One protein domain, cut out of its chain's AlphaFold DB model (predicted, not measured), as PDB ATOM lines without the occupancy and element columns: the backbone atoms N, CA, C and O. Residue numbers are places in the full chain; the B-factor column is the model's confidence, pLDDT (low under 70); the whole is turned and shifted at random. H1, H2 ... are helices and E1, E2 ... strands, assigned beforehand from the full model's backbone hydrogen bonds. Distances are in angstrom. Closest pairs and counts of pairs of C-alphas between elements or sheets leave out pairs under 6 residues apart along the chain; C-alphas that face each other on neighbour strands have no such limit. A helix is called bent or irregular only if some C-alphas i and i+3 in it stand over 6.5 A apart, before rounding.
ATOM      1  N   ILE A  30      -7.228 -18.584  12.581       96.88
ATOM      2  CA  ILE A  30      -8.001 -18.262  13.779       96.88
ATOM      3  C   ILE A  30      -7.017 -17.843  14.869       96.88
ATOM      4  O   ILE A  30      -6.063 -18.562  15.161       96.88
ATOM      5  N   LEU A  31      -7.240 -16.674  15.462       96.31
ATOM      6  CA  LEU A  31      -6.514 -16.189  16.631       96.31
ATOM      7  C   LEU A  31      -7.432 -16.237  17.847       96.31
ATOM      8  O   LEU A  31      -8.498 -15.627  17.833       96.31
ATOM      9  N   ILE A  32      -6.974 -16.871  18.918       96.62
ATOM     10  CA  ILE A  32      -7.598 -16.797  20.238       96.62
ATOM     11  C   ILE A  32      -6.616 -16.095  21.168       96.62
ATOM     12  O   ILE A  32      -5.448 -16.469  21.208       96.62
ATOM     13  N   ILE A  33      -7.052 -15.061  21.885       94.31
ATOM     14  CA  ILE A  33      -6.179 -14.275  22.766       94.31
ATOM     15  C   ILE A  33      -6.896 -13.837  24.040       94.31
ATOM     16  O   ILE A  33      -8.039 -13.380  23.982       94.31
ATOM     17  N   SER A  34      -6.191 -13.914  25.168       91.62
ATOM     18  CA  SER A  34      -6.540 -13.215  26.404       91.62
ATOM     19  C   SER A  34      -5.411 -12.272  26.807       91.62
ATOM     20  O   SER A  34      -4.228 -12.578  26.651       91.62
ATOM     21  N   TRP A  35      -5.790 -11.095  27.288       87.44
ATOM     22  CA  TRP A  35      -4.869 -10.045  27.701       87.44
ATOM     23  C   TRP A  35      -4.848  -9.984  29.210       87.44
ATOM     24  O   TRP A  35      -5.874  -9.662  29.780       87.44
ATOM     25  N   ASN A  36      -3.717 -10.208  29.861       79.81
ATOM     26  CA  ASN A  36      -3.647 -10.059  31.303       79.81
ATOM     27  C   ASN A  36      -3.172  -8.642  31.657       79.81
ATOM     28  O   ASN A  36      -2.117  -8.174  31.208       79.81
ATOM     29  N   LYS A  37      -3.996  -7.933  32.433       64.50
ATOM     30  CA  LYS A  37      -3.678  -6.612  32.964       64.50
ATOM     31  C   LYS A  37      -3.345  -6.769  34.441       64.50
ATOM     32  O   LYS A  37      -4.245  -6.837  35.272       64.50
ATOM     33  N   SER A  38      -2.056  -6.773  34.761       56.66
ATOM     34  CA  SER A  38      -1.618  -6.719  36.153       56.66
ATOM     35  C   SER A  38      -2.165  -5.446  36.807       56.66
ATOM     36  O   SER A  38      -1.946  -4.339  36.305       56.66
ATOM     37  N   MET A  39      -2.895  -5.577  37.921       49.62
ATOM     38  CA  MET A  39      -3.341  -4.415  38.705       49.62
ATOM     39  C   MET A  39      -2.156  -3.635  39.295       49.62
ATOM     40  O   MET A  39      -2.285  -2.440  39.554       49.62
ATOM     41  N   LEU A  40      -1.007  -4.299  39.475       47.66
ATOM     42  CA  LEU A  40       0.199  -3.734  40.083       47.66
ATOM     43  C   LEU A  40       1.095  -3.008  39.073       47.66
ATOM     44  O   LEU A  40       1.762  -2.045  39.440       47.66
ATOM     45  N   SER A  41       1.077  -3.404  37.796       50.88
ATOM     46  CA  SER A  41       1.820  -2.712  36.742       50.88
ATOM     47  C   SER A  41       0.862  -2.058  35.750       50.88
ATOM     48  O   SER A  41       0.455  -2.660  34.756       50.88
ATOM     49  N   GLN A  42       0.548  -0.779  35.964       51.44
ATOM     50  CA  GLN A  42      -0.177   0.032  34.973       51.44
ATOM     51  C   GLN A  42       0.568   0.163  33.625       51.44
ATOM     52  O   GLN A  42       0.017   0.733  32.683       51.44
ATOM     53  N   GLU A  43       1.799  -0.350  33.525       57.34
ATOM     54  CA  GLU A  43       2.702  -0.125  32.397       57.34
ATOM     55  C   GLU A  43       3.049  -1.363  31.561       57.34
ATOM     56  O   GLU A  43       3.552  -1.183  30.456       57.34
ATOM     57  N   ASN A  44       2.776  -2.588  32.032       68.94
ATOM     58  CA  ASN A  44       3.231  -3.806  31.353       68.94
ATOM     59  C   ASN A  44       2.067  -4.754  31.052       68.94
ATOM     60  O   ASN A  44       1.648  -5.553  31.889       68.94
ATOM     61  N   MET A  45       1.543  -4.666  29.831       78.00
ATOM     62  CA  MET A  45       0.522  -5.582  29.339       78.00
ATOM     63  C   MET A  45       1.124  -6.942  28.979       78.00
ATOM     64  O   MET A  45       2.110  -7.019  28.245       78.00
ATOM     65  N   THR A  46       0.491  -8.023  29.435       86.38
ATOM     66  CA  THR A  46       0.859  -9.381  29.025       86.38
ATOM     67  C   THR A  46      -0.295 -10.076  28.315       86.38
ATOM     68  O   THR A  46      -1.433  -9.601  28.331       86.38
ATOM     69  N   TYR A  47      -0.010 -11.173  27.620       89.00
ATOM     70  CA  TYR A  47      -1.049 -11.960  26.962       89.00
ATOM     71  C   TYR A  47      -0.680 -13.431  26.856       89.00
ATOM     72  O   TYR A  47       0.494 -13.803  26.887       89.00
ATOM     73  N   THR A  48      -1.710 -14.244  26.645       92.19
ATOM     74  CA  THR A  48      -1.612 -15.602  26.114       92.19
ATOM     75  C   THR A  48      -2.434 -15.673  24.834       92.19
ATOM     76  O   THR A  48      -3.529 -15.112  24.742       92.19
ATOM     77  N   ALA A  49      -1.896 -16.318  23.804       94.75
ATOM     78  CA  ALA A  49      -2.544 -16.435  22.512       94.75
ATOM     79  C   ALA A  49      -2.278 -17.787  21.849       94.75
ATOM     80  O   ALA A  49      -1.221 -18.393  22.013       94.75
ATOM     81  N   LEU A  50      -3.247 -18.213  21.048       95.88
ATOM     82  CA  LEU A  50      -3.193 -19.383  20.191       95.88
ATOM     83  C   LEU A  50      -3.511 -18.942  18.763       95.88
ATOM     84  O   LEU A  50      -4.541 -18.313  18.515       95.88
ATOM     85  N   LEU A  51      -2.644 -19.302  17.819       95.38
ATOM     86  CA  LEU A  51      -2.940 -19.260  16.390       95.38
ATOM     87  C   LEU A  51      -3.238 -20.663  15.880       95.38
ATOM     88  O   LEU A  51      -2.473 -21.591  16.137       95.38
ATOM     89  N   TYR A  52      -4.308 -20.792  15.109       96.00
ATOM     90  CA  TYR A  52      -4.691 -22.016  14.423       96.00
ATOM     91  C   TYR A  52      -4.772 -21.762  12.917       96.00
ATOM     92  O   TYR A  52      -5.455 -20.833  12.487       96.00
ATOM     93  N   ASN A  53      -4.087 -22.584  12.123       94.44
ATOM     94  CA  ASN A  53      -4.213 -22.593  10.668       94.44
ATOM     95  C   ASN A  53      -5.287 -23.630  10.270       94.44
ATOM     96  O   ASN A  53      -5.046 -24.827  10.436       94.44
ATOM     97  N   PRO A  54      -6.447 -23.212   9.725       92.38
ATOM     98  CA  PRO A  54      -7.521 -24.131   9.347       92.38
ATOM     99  C   PRO A  54      -7.168 -25.091   8.208       92.38
ATOM    100  O   PRO A  54      -7.719 -26.185   8.163       92.38
ATOM    101  N   SER A  55      -6.258 -24.703   7.312       90.88
ATOM    102  CA  SER A  55      -5.841 -25.512   6.162       90.88
ATOM    103  C   SER A  55      -4.959 -26.690   6.574       90.88
ATOM    104  O   SER A  55      -5.087 -27.776   6.018       90.88
ATOM    105  N   SER A  56      -4.054 -26.485   7.539       91.88
ATOM    106  CA  SER A  56      -3.103 -27.516   7.991       91.88
ATOM    107  C   SER A  56      -3.455 -28.154   9.335       91.88
ATOM    108  O   SER A  56      -2.859 -29.160   9.712       91.88
ATOM    109  N   GLY A  57      -4.375 -27.560  10.097       91.56
ATOM    110  CA  GLY A  57      -4.652 -27.944  11.482       91.56
ATOM    111  C   GLY A  57      -3.558 -27.529  12.480       91.56
ATOM    112  O   GLY A  57      -3.655 -27.845  13.671       91.56
ATOM    113  N   GLY A  58      -2.514 -26.833  12.012       92.31
ATOM    114  CA  GLY A  58      -1.367 -26.428  12.818       92.31
ATOM    115  C   GLY A  58      -1.738 -25.411  13.896       92.31
ATOM    116  O   GLY A  58      -2.506 -24.481  13.646       92.31
ATOM    117  N   LYS A  59      -1.162 -25.577  15.090       93.75
ATOM    118  CA  LYS A  59      -1.348 -24.691  16.248       93.75
ATOM    119  C   LYS A  59      -0.014 -24.054  16.631       93.75
ATOM    120  O   LYS A  59       1.006 -24.734  16.630       93.75
ATOM    121  N   LYS A  60      -0.019 -22.768  16.980       93.00
ATOM    122  CA  LYS A  60       1.137 -22.057  17.550       93.00
ATOM    123  C   LYS A  60       0.698 -21.330  18.815       93.00
ATOM    124  O   LYS A  60      -0.309 -20.620  18.779       93.00
ATOM    125  N   LEU A  61       1.444 -21.490  19.903       93.88
ATOM    126  CA  LEU A  61       1.129 -20.880  21.193       93.88
ATOM    127  C   LEU A  61       2.116 -19.755  21.496       93.88
ATOM    128  O   LEU A  61       3.318 -19.888  21.257       93.88
ATOM    129  N   PHE A  62       1.606 -18.653  22.036       92.62
ATOM    130  CA  PHE A  62       2.380 -17.455  22.334       92.62
ATOM    131  C   PHE A  62       2.003 -16.911  23.696       92.62
ATOM    132  O   PHE A  62       0.821 -16.789  24.009       92.62
ATOM    133  N   ARG A  63       2.992 -16.496  24.478       90.75
ATOM    134  CA  ARG A  63       2.734 -15.716  25.686       90.75
ATOM    135  C   ARG A  63       3.808 -14.677  25.936       90.75
ATOM    136  O   ARG A  63       4.924 -14.797  25.435       90.75
ATOM    137  N   THR A  64       3.477 -13.698  26.760       88.81
ATOM    138  CA  THR A  64       4.449 -12.814  27.411       88.81
ATOM    139  C   THR A  64       4.297 -12.923  28.925       88.81
ATOM    140  O   THR A  64       3.285 -13.420  29.423       88.81
ATOM    141  N   THR A  65       5.319 -12.514  29.669       86.19
ATOM    142  CA  THR A  65       5.344 -12.589  31.141       86.19
ATOM    143  C   THR A  65       5.553 -11.203  31.733       86.19
ATOM    144  O   THR A  65       6.029 -10.309  31.041       86.19
ATOM    145  N   GLU A  66       5.209 -11.001  33.005       82.75
ATOM    146  CA  GLU A  66       5.395  -9.695  33.661       82.75
ATOM    147  C   GLU A  66       6.872  -9.273  33.708       82.75
ATOM    148  O   GLU A  66       7.185  -8.096  33.549       82.75
ATOM    149  N   GLU A  67       7.786 -10.239  33.846       83.12
ATOM    150  CA  GLU A  67       9.237 -10.019  33.781       83.12
ATOM    151  C   GLU A  67       9.702  -9.592  32.380       83.12
ATOM    152  O   GLU A  67      10.664  -8.837  32.232       83.12
ATOM    153  N   LYS A  68       9.028 -10.090  31.335       81.62
ATOM    154  CA  LYS A  68       9.400  -9.902  29.928       81.62
ATOM    155  C   LYS A  68       8.168  -9.607  29.054       81.62
ATOM    156  O   LYS A  68       7.853 -10.368  28.136       81.62
ATOM    157  N   PRO A  69       7.478  -8.471  29.259       79.38
ATOM    158  CA  PRO A  69       6.181  -8.194  28.626       79.38
ATOM    159  C   PRO A  69       6.287  -7.955  27.113       79.38
ATOM    160  O   PRO A  69       5.303  -8.074  26.386       79.38
ATOM    161  N   LYS A  70       7.493  -7.638  26.624       81.19
ATOM    162  CA  LYS A  70       7.796  -7.385  25.206       81.19
ATOM    163  C   LYS A  70       8.434  -8.584  24.493       81.19
ATOM    164  O   LYS A  70       8.584  -8.537  23.274       81.19
ATOM    165  N   GLU A  71       8.833  -9.626  25.223       84.81
ATOM    166  CA  GLU A  71       9.470 -10.819  24.655       84.81
ATOM    167  C   GLU A  71       8.417 -11.907  24.449       84.81
ATOM    168  O   GLU A  71       7.797 -12.374  25.402       84.81
ATOM    169  N   VAL A  72       8.198 -12.303  23.194       86.62
ATOM    170  CA  VAL A  72       7.228 -13.351  22.863       86.62
ATOM    171  C   VAL A  72       7.860 -14.715  23.090       86.62
ATOM    172  O   VAL A  72       8.766 -15.114  22.361       86.62
ATOM    173  N   ILE A  73       7.330 -15.449  24.061       87.38
ATOM    174  CA  ILE A  73       7.655 -16.852  24.290       87.38
ATOM    175  C   ILE A  73       6.758 -17.682  23.376       87.38
ATOM    176  O   ILE A  73       5.531 -17.604  23.469       87.38
ATOM    177  N   VAL A  74       7.372 -18.469  22.494       87.31
ATOM    178  CA  VAL A  74       6.673 -19.407  21.608       87.31
ATOM    179  C   VAL A  74       6.717 -20.795  22.235       87.31
ATOM    180  O   VAL A  74       7.775 -21.231  22.685       87.31
ATOM    181  N   SER A  75       5.581 -21.485  22.254       84.50
ATOM    182  CA  SER A  75       5.478 -22.873  22.705       84.50
ATOM    183  C   SER A  75       4.757 -23.719  21.657       84.50
ATOM    184  O   SER A  75       3.815 -23.265  21.004       84.50
ATOM    185  N   GLU A  76       5.205 -24.962  21.510       79.88
ATOM    186  CA  GLU A  76       4.511 -26.009  20.749       79.88
ATOM    187  C   GLU A  76       3.846 -27.035  21.682       79.88
ATOM    188  O   GLU A  76       3.123 -27.922  21.232       79.88
ATOM    189  N   ASN A  77       4.059 -26.911  22.997       83.19
ATOM    190  CA  ASN A  77       3.509 -27.831  23.982       83.19
ATOM    191  C   ASN A  77       2.045 -27.488  24.286       83.19
ATOM    192  O   ASN A  77       1.758 -26.611  25.097       83.19
ATOM    193  N   LEU A  78       1.120 -28.216  23.662       77.19
ATOM    194  CA  LEU A  78      -0.326 -28.071  23.881       77.19
ATOM    195  C   LEU A  78      -0.789 -28.524  25.274       77.19
ATOM    196  O   LEU A  78      -1.913 -28.222  25.657       77.19
ATOM    197  N   SER A  79       0.053 -29.240  26.022       80.50
ATOM    198  CA  SER A  79      -0.221 -29.651  27.405       80.50
ATOM    199  C   SER A  79       0.279 -28.638  28.437       80.50
ATOM    200  O   SER A  79       0.199 -28.897  29.636       80.50
ATOM    201  N   ASP A  80       0.831 -27.505  28.000       83.44
ATOM    202  CA  ASP A  80       1.223 -26.426  28.898       83.44
ATOM    203  C   ASP A  80      -0.031 -25.770  29.498       83.44
ATOM    204  O   ASP A  80      -0.902 -25.257  28.788       83.44
ATOM    205  N   ALA A  81      -0.091 -25.789  30.832       83.94
ATOM    206  CA  ALA A  81      -1.216 -25.301  31.616       83.94
ATOM    207  C   ALA A  81      -1.587 -23.844  31.295       83.94
ATOM    208  O   ALA A  81      -2.754 -23.483  31.411       83.94
ATOM    209  N   HIS A  82      -0.636 -23.023  30.830       85.31
ATOM    210  CA  HIS A  82      -0.876 -21.634  30.432       85.31
ATOM    211  C   HIS A  82      -1.795 -21.470  29.209       85.31
ATOM    212  O   HIS A  82      -2.236 -20.352  28.930       85.31
ATOM    213  N   PHE A  83      -2.048 -22.543  28.454       91.44
ATOM    214  CA  PHE A  83      -2.831 -22.509  27.218       91.44
ATOM    215  C   PHE A  83      -4.091 -23.380  27.263       91.44
ATOM    216  O   PHE A  83      -4.810 -23.432  26.263       91.44
ATOM    217  N   THR A  84      -4.384 -24.029  28.394       91.75
ATOM    218  CA  THR A  84      -5.498 -24.981  28.548       91.75
ATOM    219  C   THR A  84      -6.828 -24.395  28.076       91.75
ATOM    220  O   THR A  84      -7.522 -24.995  27.257       91.75
ATOM    221  N   GLU A  85      -7.167 -23.185  28.521       92.88
ATOM    222  CA  GLU A  85      -8.417 -22.518  28.159       92.88
ATOM    223  C   GLU A  85      -8.451 -22.139  26.679       92.88
ATOM    224  O   GLU A  85      -9.480 -22.288  26.026       92.88
ATOM    225  N   LEU A  86      -7.324 -21.702  26.108       95.00
ATOM    226  CA  LEU A  86      -7.244 -21.357  24.686       95.00
ATOM    227  C   LEU A  86      -7.450 -22.588  23.797       95.00
ATOM    228  O   LEU A  86      -8.151 -22.498  22.788       95.00
ATOM    229  N   VAL A  87      -6.879 -23.733  24.182       95.25
ATOM    230  CA  VAL A  87      -7.090 -25.017  23.498       95.25
ATOM    231  C   VAL A  87      -8.548 -25.455  23.638       95.25
ATOM    232  O   VAL A  87      -9.191 -25.754  22.635       95.25
ATOM    233  N   TYR A  88      -9.114 -25.387  24.846       95.25
ATOM    234  CA  TYR A  88     -10.515 -25.733  25.086       95.25
ATOM    235  C   TYR A  88     -11.493 -24.878  24.267       95.25
ATOM    236  O   TYR A  88     -12.470 -25.392  23.708       95.25
ATOM    237  N   ILE A  89     -11.236 -23.567  24.178       97.00
ATOM    238  CA  ILE A  89     -12.028 -22.644  23.361       97.00
ATOM    239  C   ILE A  89     -11.928 -23.037  21.891       97.00
ATOM    240  O   ILE A  89     -12.963 -23.107  21.229       97.00
ATOM    241  N   LEU A  90     -10.722 -23.308  21.381       97.56
ATOM    242  CA  LEU A  90     -10.537 -23.721  19.992       97.56
ATOM    243  C   LEU A  90     -11.329 -24.991  19.682       97.56
ATOM    244  O   LEU A  90     -12.071 -25.013  18.706       97.56
ATOM    245  N   ASP A  91     -11.203 -26.024  20.512       96.81
ATOM    246  CA  ASP A  91     -11.832 -27.321  20.260       96.81
ATOM    247  C   ASP A  91     -13.363 -27.210  20.239       96.81
ATOM    248  O   ASP A  91     -14.025 -27.745  19.348       96.81
ATOM    249  N   ASN A  92     -13.947 -26.444  21.167       98.00
ATOM    250  CA  ASN A  92     -15.385 -26.170  21.157       98.00
ATOM    251  C   ASN A  92     -15.802 -25.288  19.973       98.00
ATOM    252  O   ASN A  92     -16.874 -25.497  19.406       98.00
ATOM    253  N   TYR A  93     -14.973 -24.316  19.589       97.81
ATOM    254  CA  TYR A  93     -15.239 -23.444  18.449       97.81
ATOM    255  C   TYR A  93     -15.269 -24.231  17.133       97.81
ATOM    256  O   TYR A  93     -16.200 -24.077  16.347       97.81
ATOM    257  N   LEU A  94     -14.289 -25.115  16.923       96.88
ATOM    258  CA  LEU A  94     -14.206 -25.989  15.750       96.88
ATOM    259  C   LEU A  94     -15.308 -27.059  15.727       96.88
ATOM    260  O   LEU A  94     -15.666 -27.529  14.654       96.88
ATOM    261  N   ALA A  95     -15.866 -27.417  16.887       97.69
ATOM    262  CA  ALA A  95     -17.013 -28.317  17.013       97.69
ATOM    263  C   ALA A  95     -18.380 -27.602  16.910       97.69
ATOM    264  O   ALA A  95     -19.391 -28.163  17.335       97.69
ATOM    265  N   ASP A  96     -18.416 -26.357  16.420       96.62
ATOM    266  CA  ASP A  96     -19.621 -25.522  16.278       96.62
ATOM    267  C   ASP A  96     -20.399 -25.289  17.594       96.62
ATOM    268  O   ASP A  96     -21.589 -24.964  17.605       96.62
ATOM    269  N   LYS A  97     -19.719 -25.377  18.746       97.50
ATOM    270  CA  LYS A  97     -20.297 -25.153  20.086       97.50
ATOM    271  C   LYS A  97     -20.218 -23.689  20.528       97.50
ATOM    272  O   LYS A  97     -20.076 -23.381  21.709       97.50
ATOM    273  N   GLU A  98     -20.356 -22.754  19.592       95.62
ATOM    274  CA  GLU A  98     -20.248 -21.318  19.878       95.62
ATOM    275  C   GLU A  98     -21.274 -20.836  20.912       95.62
ATOM    276  O   GLU A  98     -20.931 -20.072  21.810       95.62
ATOM    277  N   LYS A  99     -22.530 -21.306  20.824       95.69
ATOM    278  CA  LYS A  99     -23.584 -20.951  21.793       95.69
ATOM    279  C   LYS A  99     -23.207 -21.351  23.216       95.69
ATOM    280  O   LYS A  99     -23.500 -20.613  24.150       95.69
ATOM    281  N   TYR A 100     -22.553 -22.501  23.365       95.00
ATOM    282  CA  TYR A 100     -22.063 -22.972  24.652       95.00
ATOM    283  C   TYR A 100     -20.919 -22.087  25.160       95.00
ATOM    284  O   TYR A 100     -20.989 -21.612  26.289       95.00
ATOM    285  N   LEU A 101     -19.929 -21.774  24.316       94.69
ATOM    286  CA  LEU A 101     -18.834 -20.868  24.687       94.69
ATOM    287  C   LEU A 101     -19.357 -19.500  25.148       94.69
ATOM    288  O   LEU A 101     -18.907 -18.969  26.156       94.69
ATOM    289  N   LEU A 102     -20.351 -18.950  24.451       93.50
ATOM    290  CA  LEU A 102     -20.976 -17.672  24.805       93.50
ATOM    291  C   LEU A 102     -21.852 -17.737  26.068       93.50
ATOM    292  O   LEU A 102     -22.204 -16.692  26.606       93.50
ATOM    293  N   SER A 103     -22.213 -18.939  26.527       91.50
ATOM    294  CA  SER A 103     -23.004 -19.143  27.746       91.50
ATOM    295  C   SER A 103     -22.164 -19.230  29.023       91.50
ATOM    296  O   SER A 103     -22.733 -19.183  30.112       91.50
ATOM    297  N   LEU A 104     -20.835 -19.353  28.904       89.69
ATOM    298  CA  LEU A 104     -19.935 -19.443  30.053       89.69
ATOM    299  C   LEU A 104     -20.001 -18.153  30.882       89.69
ATOM    300  O   LEU A 104     -19.937 -17.044  30.338       89.69
ATOM    301  N   GLN A 105     -20.151 -18.305  32.197       84.81
ATOM    302  CA  GLN A 105     -20.169 -17.182  33.132       84.81
ATOM    303  C   GLN A 105     -18.747 -16.774  33.513       84.81
ATOM    304  O   GLN A 105     -17.804 -17.539  33.324       84.81
ATOM    305  N   ASP A 106     -18.612 -15.531  33.969       79.00
ATOM    306  CA  ASP A 106     -17.331 -14.971  34.381       79.00
ATOM    307  C   ASP A 106     -16.963 -15.512  35.767       79.00
ATOM    308  O   ASP A 106     -17.699 -15.273  36.721       79.00
ATOM    309  N   SER A 107     -15.848 -16.232  35.880       69.75
ATOM    310  CA  SER A 107     -15.472 -16.945  37.116       69.75
ATOM    311  C   SER A 107     -14.941 -16.054  38.234       69.75
ATOM    312  O   SER A 107     -14.560 -16.551  39.294       69.75
ATOM    313  N   PHE A 108     -14.847 -14.746  38.000       66.56
ATOM    314  CA  PHE A 108     -14.275 -13.813  38.958       66.56
ATOM    315  C   PHE A 108     -15.339 -13.022  39.710       66.56
ATOM    316  O   PHE A 108     -16.337 -12.559  39.157       66.56
ATOM    317  N   SER A 109     -15.063 -12.801  40.995       52.06
ATOM    318  CA  SER A 109     -15.799 -11.838  41.811       52.06
ATOM    319  C   SER A 109     -15.473 -10.403  41.381       52.06
ATOM    320  O   SER A 109     -14.437 -10.141  40.776       52.06
ATOM    321  N   SER A 110     -16.336  -9.441  41.721       49.38
ATOM    322  CA  SER A 110     -16.247  -8.026  41.312       49.38
ATOM    323  C   SER A 110     -14.933  -7.299  41.657       49.38
ATOM    324  O   SER A 110     -14.740  -6.163  41.220       49.38
ATOM    325  N   SER A 111     -14.033  -7.927  42.421       41.03
ATOM    326  CA  SER A 111     -12.700  -7.434  42.783       41.03
ATOM    327  C   SER A 111     -11.542  -7.997  41.948       41.03
ATOM    328  O   SER A 111     -10.463  -7.411  41.974       41.03
ATOM    329  N   GLU A 112     -11.729  -9.090  41.205       48.91
ATOM    330  CA  GLU A 112     -10.696  -9.690  40.352       48.91
ATOM    331  C   GLU A 112     -11.089  -9.507  38.880       48.91
ATOM    332  O   GLU A 112     -12.151  -9.935  38.439       48.91
ATOM    333  N   ILE A 113     -10.268  -8.801  38.097       54.88
ATOM    334  CA  ILE A 113     -10.593  -8.547  36.687       54.88
ATOM    335  C   ILE A 113     -10.152  -9.752  35.866       54.88
ATOM    336  O   ILE A 113      -9.046  -9.800  35.322       54.88
ATOM    337  N   GLY A 114     -11.065 -10.706  35.748       62.81
ATOM    338  CA  GLY A 114     -11.008 -11.717  34.719       62.81
ATOM    339  C   GLY A 114     -10.919 -11.104  33.337       62.81
ATOM    340  O   GLY A 114     -11.749 -10.287  32.932       62.81
ATOM    341  N   SER A 115      -9.869 -11.455  32.603       79.50
ATOM    342  CA  SER A 115      -9.686 -10.925  31.261       79.50
ATOM    343  C   SER A 115     -10.339 -11.853  30.241       79.50
ATOM    344  O   SER A 115      -9.953 -13.019  30.142       79.50
ATOM    345  N   PRO A 116     -11.339 -11.367  29.483       89.31
ATOM    346  CA  PRO A 116     -12.096 -12.198  28.561       89.31
ATOM    347  C   PRO A 116     -11.207 -12.705  27.428       89.31
ATOM    348  O   PRO A 116     -10.245 -12.044  27.020       89.31
ATOM    349  N   TYR A 117     -11.601 -13.834  26.851       93.12
ATOM    350  CA  TYR A 117     -10.975 -14.361  25.649       93.12
ATOM    351  C   TYR A 117     -11.630 -13.759  24.408       93.12
ATOM    352  O   TYR A 117     -12.845 -13.561  24.343       93.12
ATOM    353  N   TYR A 118     -10.829 -13.498  23.381       94.75
ATOM    354  CA  TYR A 118     -11.312 -13.058  22.079       94.75
ATOM    355  C   TYR A 118     -10.922 -14.058  21.006       94.75
ATOM    356  O   TYR A 118      -9.747 -14.398  20.893       94.75
ATOM    357  N   ILE A 119     -11.894 -14.457  20.189       97.31
ATOM    358  CA  ILE A 119     -11.674 -15.242  18.971       97.31
ATOM    359  C   ILE A 119     -11.761 -14.287  17.783       97.31
ATOM    360  O   ILE A 119     -12.742 -13.551  17.655       97.31
ATOM    361  N   TYR A 120     -10.761 -14.319  16.913       96.19
ATOM    362  CA  TYR A 120     -10.741 -13.661  15.613       96.19
ATOM    363  C   TYR A 120     -10.580 -14.737  14.540       96.19
ATOM    364  O   TYR A 120      -9.501 -15.303  14.387       96.19
ATOM    365  N   ASP A 121     -11.654 -15.026  13.815       96.25
ATOM    366  CA  ASP A 121     -11.654 -15.936  12.673       96.25
ATOM    367  C   ASP A 121     -11.564 -15.103  11.389       96.25
ATOM    368  O   ASP A 121     -12.531 -14.459  10.965       96.25
ATOM    369  N   PHE A 122     -10.376 -15.097  10.783       93.56
ATOM    370  CA  PHE A 122     -10.103 -14.331   9.570       93.56
ATOM    371  C   PHE A 122     -10.654 -15.002   8.305       93.56
ATOM    372  O   PHE A 122     -10.826 -14.316   7.301       93.56
ATOM    373  N   MET A 123     -10.989 -16.298   8.347       92.62
ATOM    374  CA  MET A 123     -11.672 -16.981   7.242       92.62
ATOM    375  C   MET A 123     -13.127 -16.521   7.143       92.62
ATOM    376  O   MET A 123     -13.635 -16.269   6.054       92.62
ATOM    377  N   LYS A 124     -13.797 -16.396   8.294       94.88
ATOM    378  CA  LYS A 124     -15.217 -16.021   8.384       94.88
ATOM    379  C   LYS A 124     -15.442 -14.520   8.588       94.88
ATOM    380  O   LYS A 124     -16.590 -14.097   8.696       94.88
ATOM    381  N   ASN A 125     -14.371 -13.725   8.684       94.12
ATOM    382  CA  ASN A 125     -14.409 -12.318   9.104       94.12
ATOM    383  C   ASN A 125     -15.239 -12.122  10.389       94.12
ATOM    384  O   ASN A 125     -16.132 -11.274  10.471       94.12
ATOM    385  N   LYS A 126     -14.982 -12.971  11.388       95.62
ATOM    386  CA  LYS A 126     -15.797 -13.084  12.597       95.62
ATOM    387  C   LYS A 126     -14.977 -12.796  13.844       95.62
ATOM    388  O   LYS A 126     -13.831 -13.216  13.971       95.62
ATOM    389  N   LYS A 127     -15.603 -12.104  14.797       95.81
ATOM    390  CA  LYS A 127     -15.054 -11.846  16.127       95.81
ATOM    391  C   LYS A 127     -16.029 -12.315  17.198       95.81
ATOM    392  O   LYS A 127     -17.205 -11.966  17.135       95.81
ATOM    393  N   LEU A 128     -15.533 -13.034  18.201       95.69
ATOM    394  CA  LEU A 128     -16.290 -13.409  19.395       95.69
ATOM    395  C   LEU A 128     -15.556 -12.961  20.659       95.69
ATOM    396  O   LEU A 128     -14.327 -12.909  20.688       95.69
ATOM    397  N   LYS A 129     -16.327 -12.642  21.698       95.06
ATOM    398  CA  LYS A 129     -15.843 -12.403  23.058       95.06
ATOM    399  C   LYS A 129     -16.426 -13.497  23.945       95.06
ATOM    400  O   LYS A 129     -17.644 -13.627  24.003       95.06
ATOM    401  N   ILE A 130     -15.563 -14.251  24.607       93.19
ATOM    402  CA  ILE A 130     -15.923 -15.275  25.585       93.19
ATOM    403  C   ILE A 130     -15.572 -14.721  26.967       93.19
ATOM    404  O   ILE A 130     -14.513 -14.105  27.130       93.19
ATOM    405  N   ASN A 131     -16.469 -14.887  27.938       91.31
ATOM    406  CA  ASN A 131     -16.185 -14.499  29.319       91.31
ATOM    407  C   ASN A 131     -14.991 -15.288  29.850       91.31
ATOM    408  O   ASN A 131     -14.625 -16.329  29.299       91.31
ATOM    409  N   SER A 132     -14.337 -14.751  30.871       88.00
ATOM    410  CA  SER A 132     -13.168 -15.420  31.414       88.00
ATOM    411  C   SER A 132     -13.588 -16.595  32.292       88.00
ATOM    412  O   SER A 132     -14.591 -16.523  32.995       88.00
ATOM    413  N   PHE A 133     -12.854 -17.697  32.186       89.75
ATOM    414  CA  PHE A 133     -13.088 -18.899  32.969       89.75
ATOM    415  C   PHE A 133     -11.789 -19.659  33.184       89.75
ATOM    416  O   PHE A 133     -10.840 -19.453  32.435       89.75
ATOM    417  N   PHE A 134     -11.758 -20.529  34.193       86.44
ATOM    418  CA  PHE A 134     -10.584 -21.330  34.550       86.44
ATOM    419  C   PHE A 134     -10.978 -22.766  34.851       86.44
ATOM    420  O   PHE A 134     -12.111 -23.039  35.252       86.44
ATOM    421  N   PHE A 135     -10.023 -23.675  34.692       86.56
ATOM    422  CA  PHE A 135     -10.155 -25.039  35.185       86.56
ATOM    423  C   PHE A 135      -9.670 -25.151  36.632       86.56
ATOM    424  O   PHE A 135      -8.626 -24.610  36.997       86.56
ATOM    425  N   ASP A 136     -10.416 -25.880  37.460       85.69
ATOM    426  CA  ASP A 136      -9.919 -26.348  38.747       85.69
ATOM    427  C   ASP A 136      -8.895 -27.483  38.569       85.69
ATOM    428  O   ASP A 136      -8.649 -27.997  37.474       85.69
ATOM    429  N   LYS A 137      -8.298 -27.902  39.687       83.56
ATOM    430  CA  LYS A 137      -7.340 -29.018  39.747       83.56
ATOM    431  C   LYS A 137      -7.906 -30.362  39.263       83.56
ATOM    432  O   LYS A 137      -7.128 -31.252  38.940       83.56
ATOM    433  N   ASP A 138      -9.230 -30.505  39.240       86.19
ATOM    434  CA  ASP A 138      -9.942 -31.712  38.820       86.19
ATOM    435  C   ASP A 138     -10.404 -31.608  37.347       86.19
ATOM    436  O   ASP A 138     -11.082 -32.504  36.841       86.19
ATOM    437  N   GLY A 139     -10.034 -30.528  36.645       81.56
ATOM    438  CA  GLY A 139     -10.366 -30.288  35.241       81.56
ATOM    439  C   GLY A 139     -11.797 -29.800  35.006       81.56
ATOM    440  O   GLY A 139     -12.294 -29.889  33.881       81.56
ATOM    441  N   LYS A 140     -12.486 -29.294  36.033       87.00
ATOM    442  CA  LYS A 140     -13.824 -28.703  35.903       87.00
ATOM    443  C   LYS A 140     -13.732 -27.198  35.733       87.00
ATOM    444  O   LYS A 140     -12.901 -26.544  36.352       87.00
ATOM    445  N   ILE A 141     -14.618 -26.643  34.914       85.50
ATOM    446  CA  ILE A 141     -14.720 -25.193  34.754       85.50
ATOM    447  C   ILE A 141     -15.270 -24.598  36.057       85.50
ATOM    448  O   ILE A 141     -16.350 -24.982  36.504       85.50
ATOM    449  N   ILE A 142     -14.529 -23.661  36.638       80.81
ATOM    450  CA  ILE A 142     -14.974 -22.807  37.742       80.81
ATOM    451  C   ILE A 142     -15.786 -21.672  37.127       80.81
ATOM    452  O   ILE A 142     -15.326 -21.103  36.142       80.81
ATOM    453  N   GLN A 143     -16.969 -21.350  37.653       72.25
ATOM    454  CA  GLN A 143     -17.842 -20.250  37.213       72.25
ATOM    455  C   GLN A 143     -18.572 -19.650  38.405       72.25
ATOM    456  O   GLN A 143     -18.870 -20.428  39.342       72.25
TER     457      GLN A 143
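What this domain is: This is residues 30 to 143 of the 143 residues of an uncharacterized protein of Chryseobacterium sp (UniProt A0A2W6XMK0). One twisted sheet of six strands makes a wall, with H1 packed slantwise over one face and the short H2 packed on edge strand E6. The printed part has 114 residues with two named helices and six named strands, in the order E1 E2 E3 E4 H1 H2 E5 E6. The antiparallel sheet runs E4 E3 E2 E1 E5 E6; the class is mixed, with under half of the residues in named elements. The whole is compact, radius of gyration of the C-alphas 14.2 A, spanning 40 by 31 by 30 A.

How they stand to each other: Start at E1, residues 30 to 37, a hairpin with E2, residues 45 to 52; N 32 and O 50 are 2.9 A apart, within hydrogen-bond range. E3, residues 59 to 63, pairs with E2 through N 49 and O 62, 2.8 A, and E4, residues 73 to 75, with E3 through N 63 and O 73, 2.9 A. E1 to E4 form a meander, each strand the antiparallel neighbour of the one before. H1, residues 81 to 94, is on the sheet at a height of 8.3 A, over E1 and, only just, E2, where 3 of its C-alphas fall; its closest C-alphas to E1 are Leu 86 and Ile 32, 6.4 A. H1 is irregular: C-alphas 82 and 85 are 7.9 A apart. H2, residues 98 to 103, touches H1's residues 89 to 93 alone, closest C-alphas Glu 98 and Asn 92, 7.0 A. Every O i to N i+4 pair is within range in H2, 8 of 10 in H1. E5, residues 117 to 121, pairs with E1 through N 33 and O 118, 2.9 A, and forms a hairpin with E6, residues 126 to 130, through N 119 and O 128, 2.9 A.

Where its parts are: Find C-alpha 30 at (-8.001, -18.262, 13.779); E1 runs 22.9 A from there, and E2 22.8 A. H1 runs 20.5 A from C-alpha 81; E6 ends at C-alpha 130, (-15.923, -15.275, 25.585).

The domain as a whole: The farthest C-alphas, Ser 55 and Ser 111, are 41.4 A apart. The printed part has no cut; the link from H2 to E5 is long. Confidence is under 70 at residues 37 to 44 and 107 to 114.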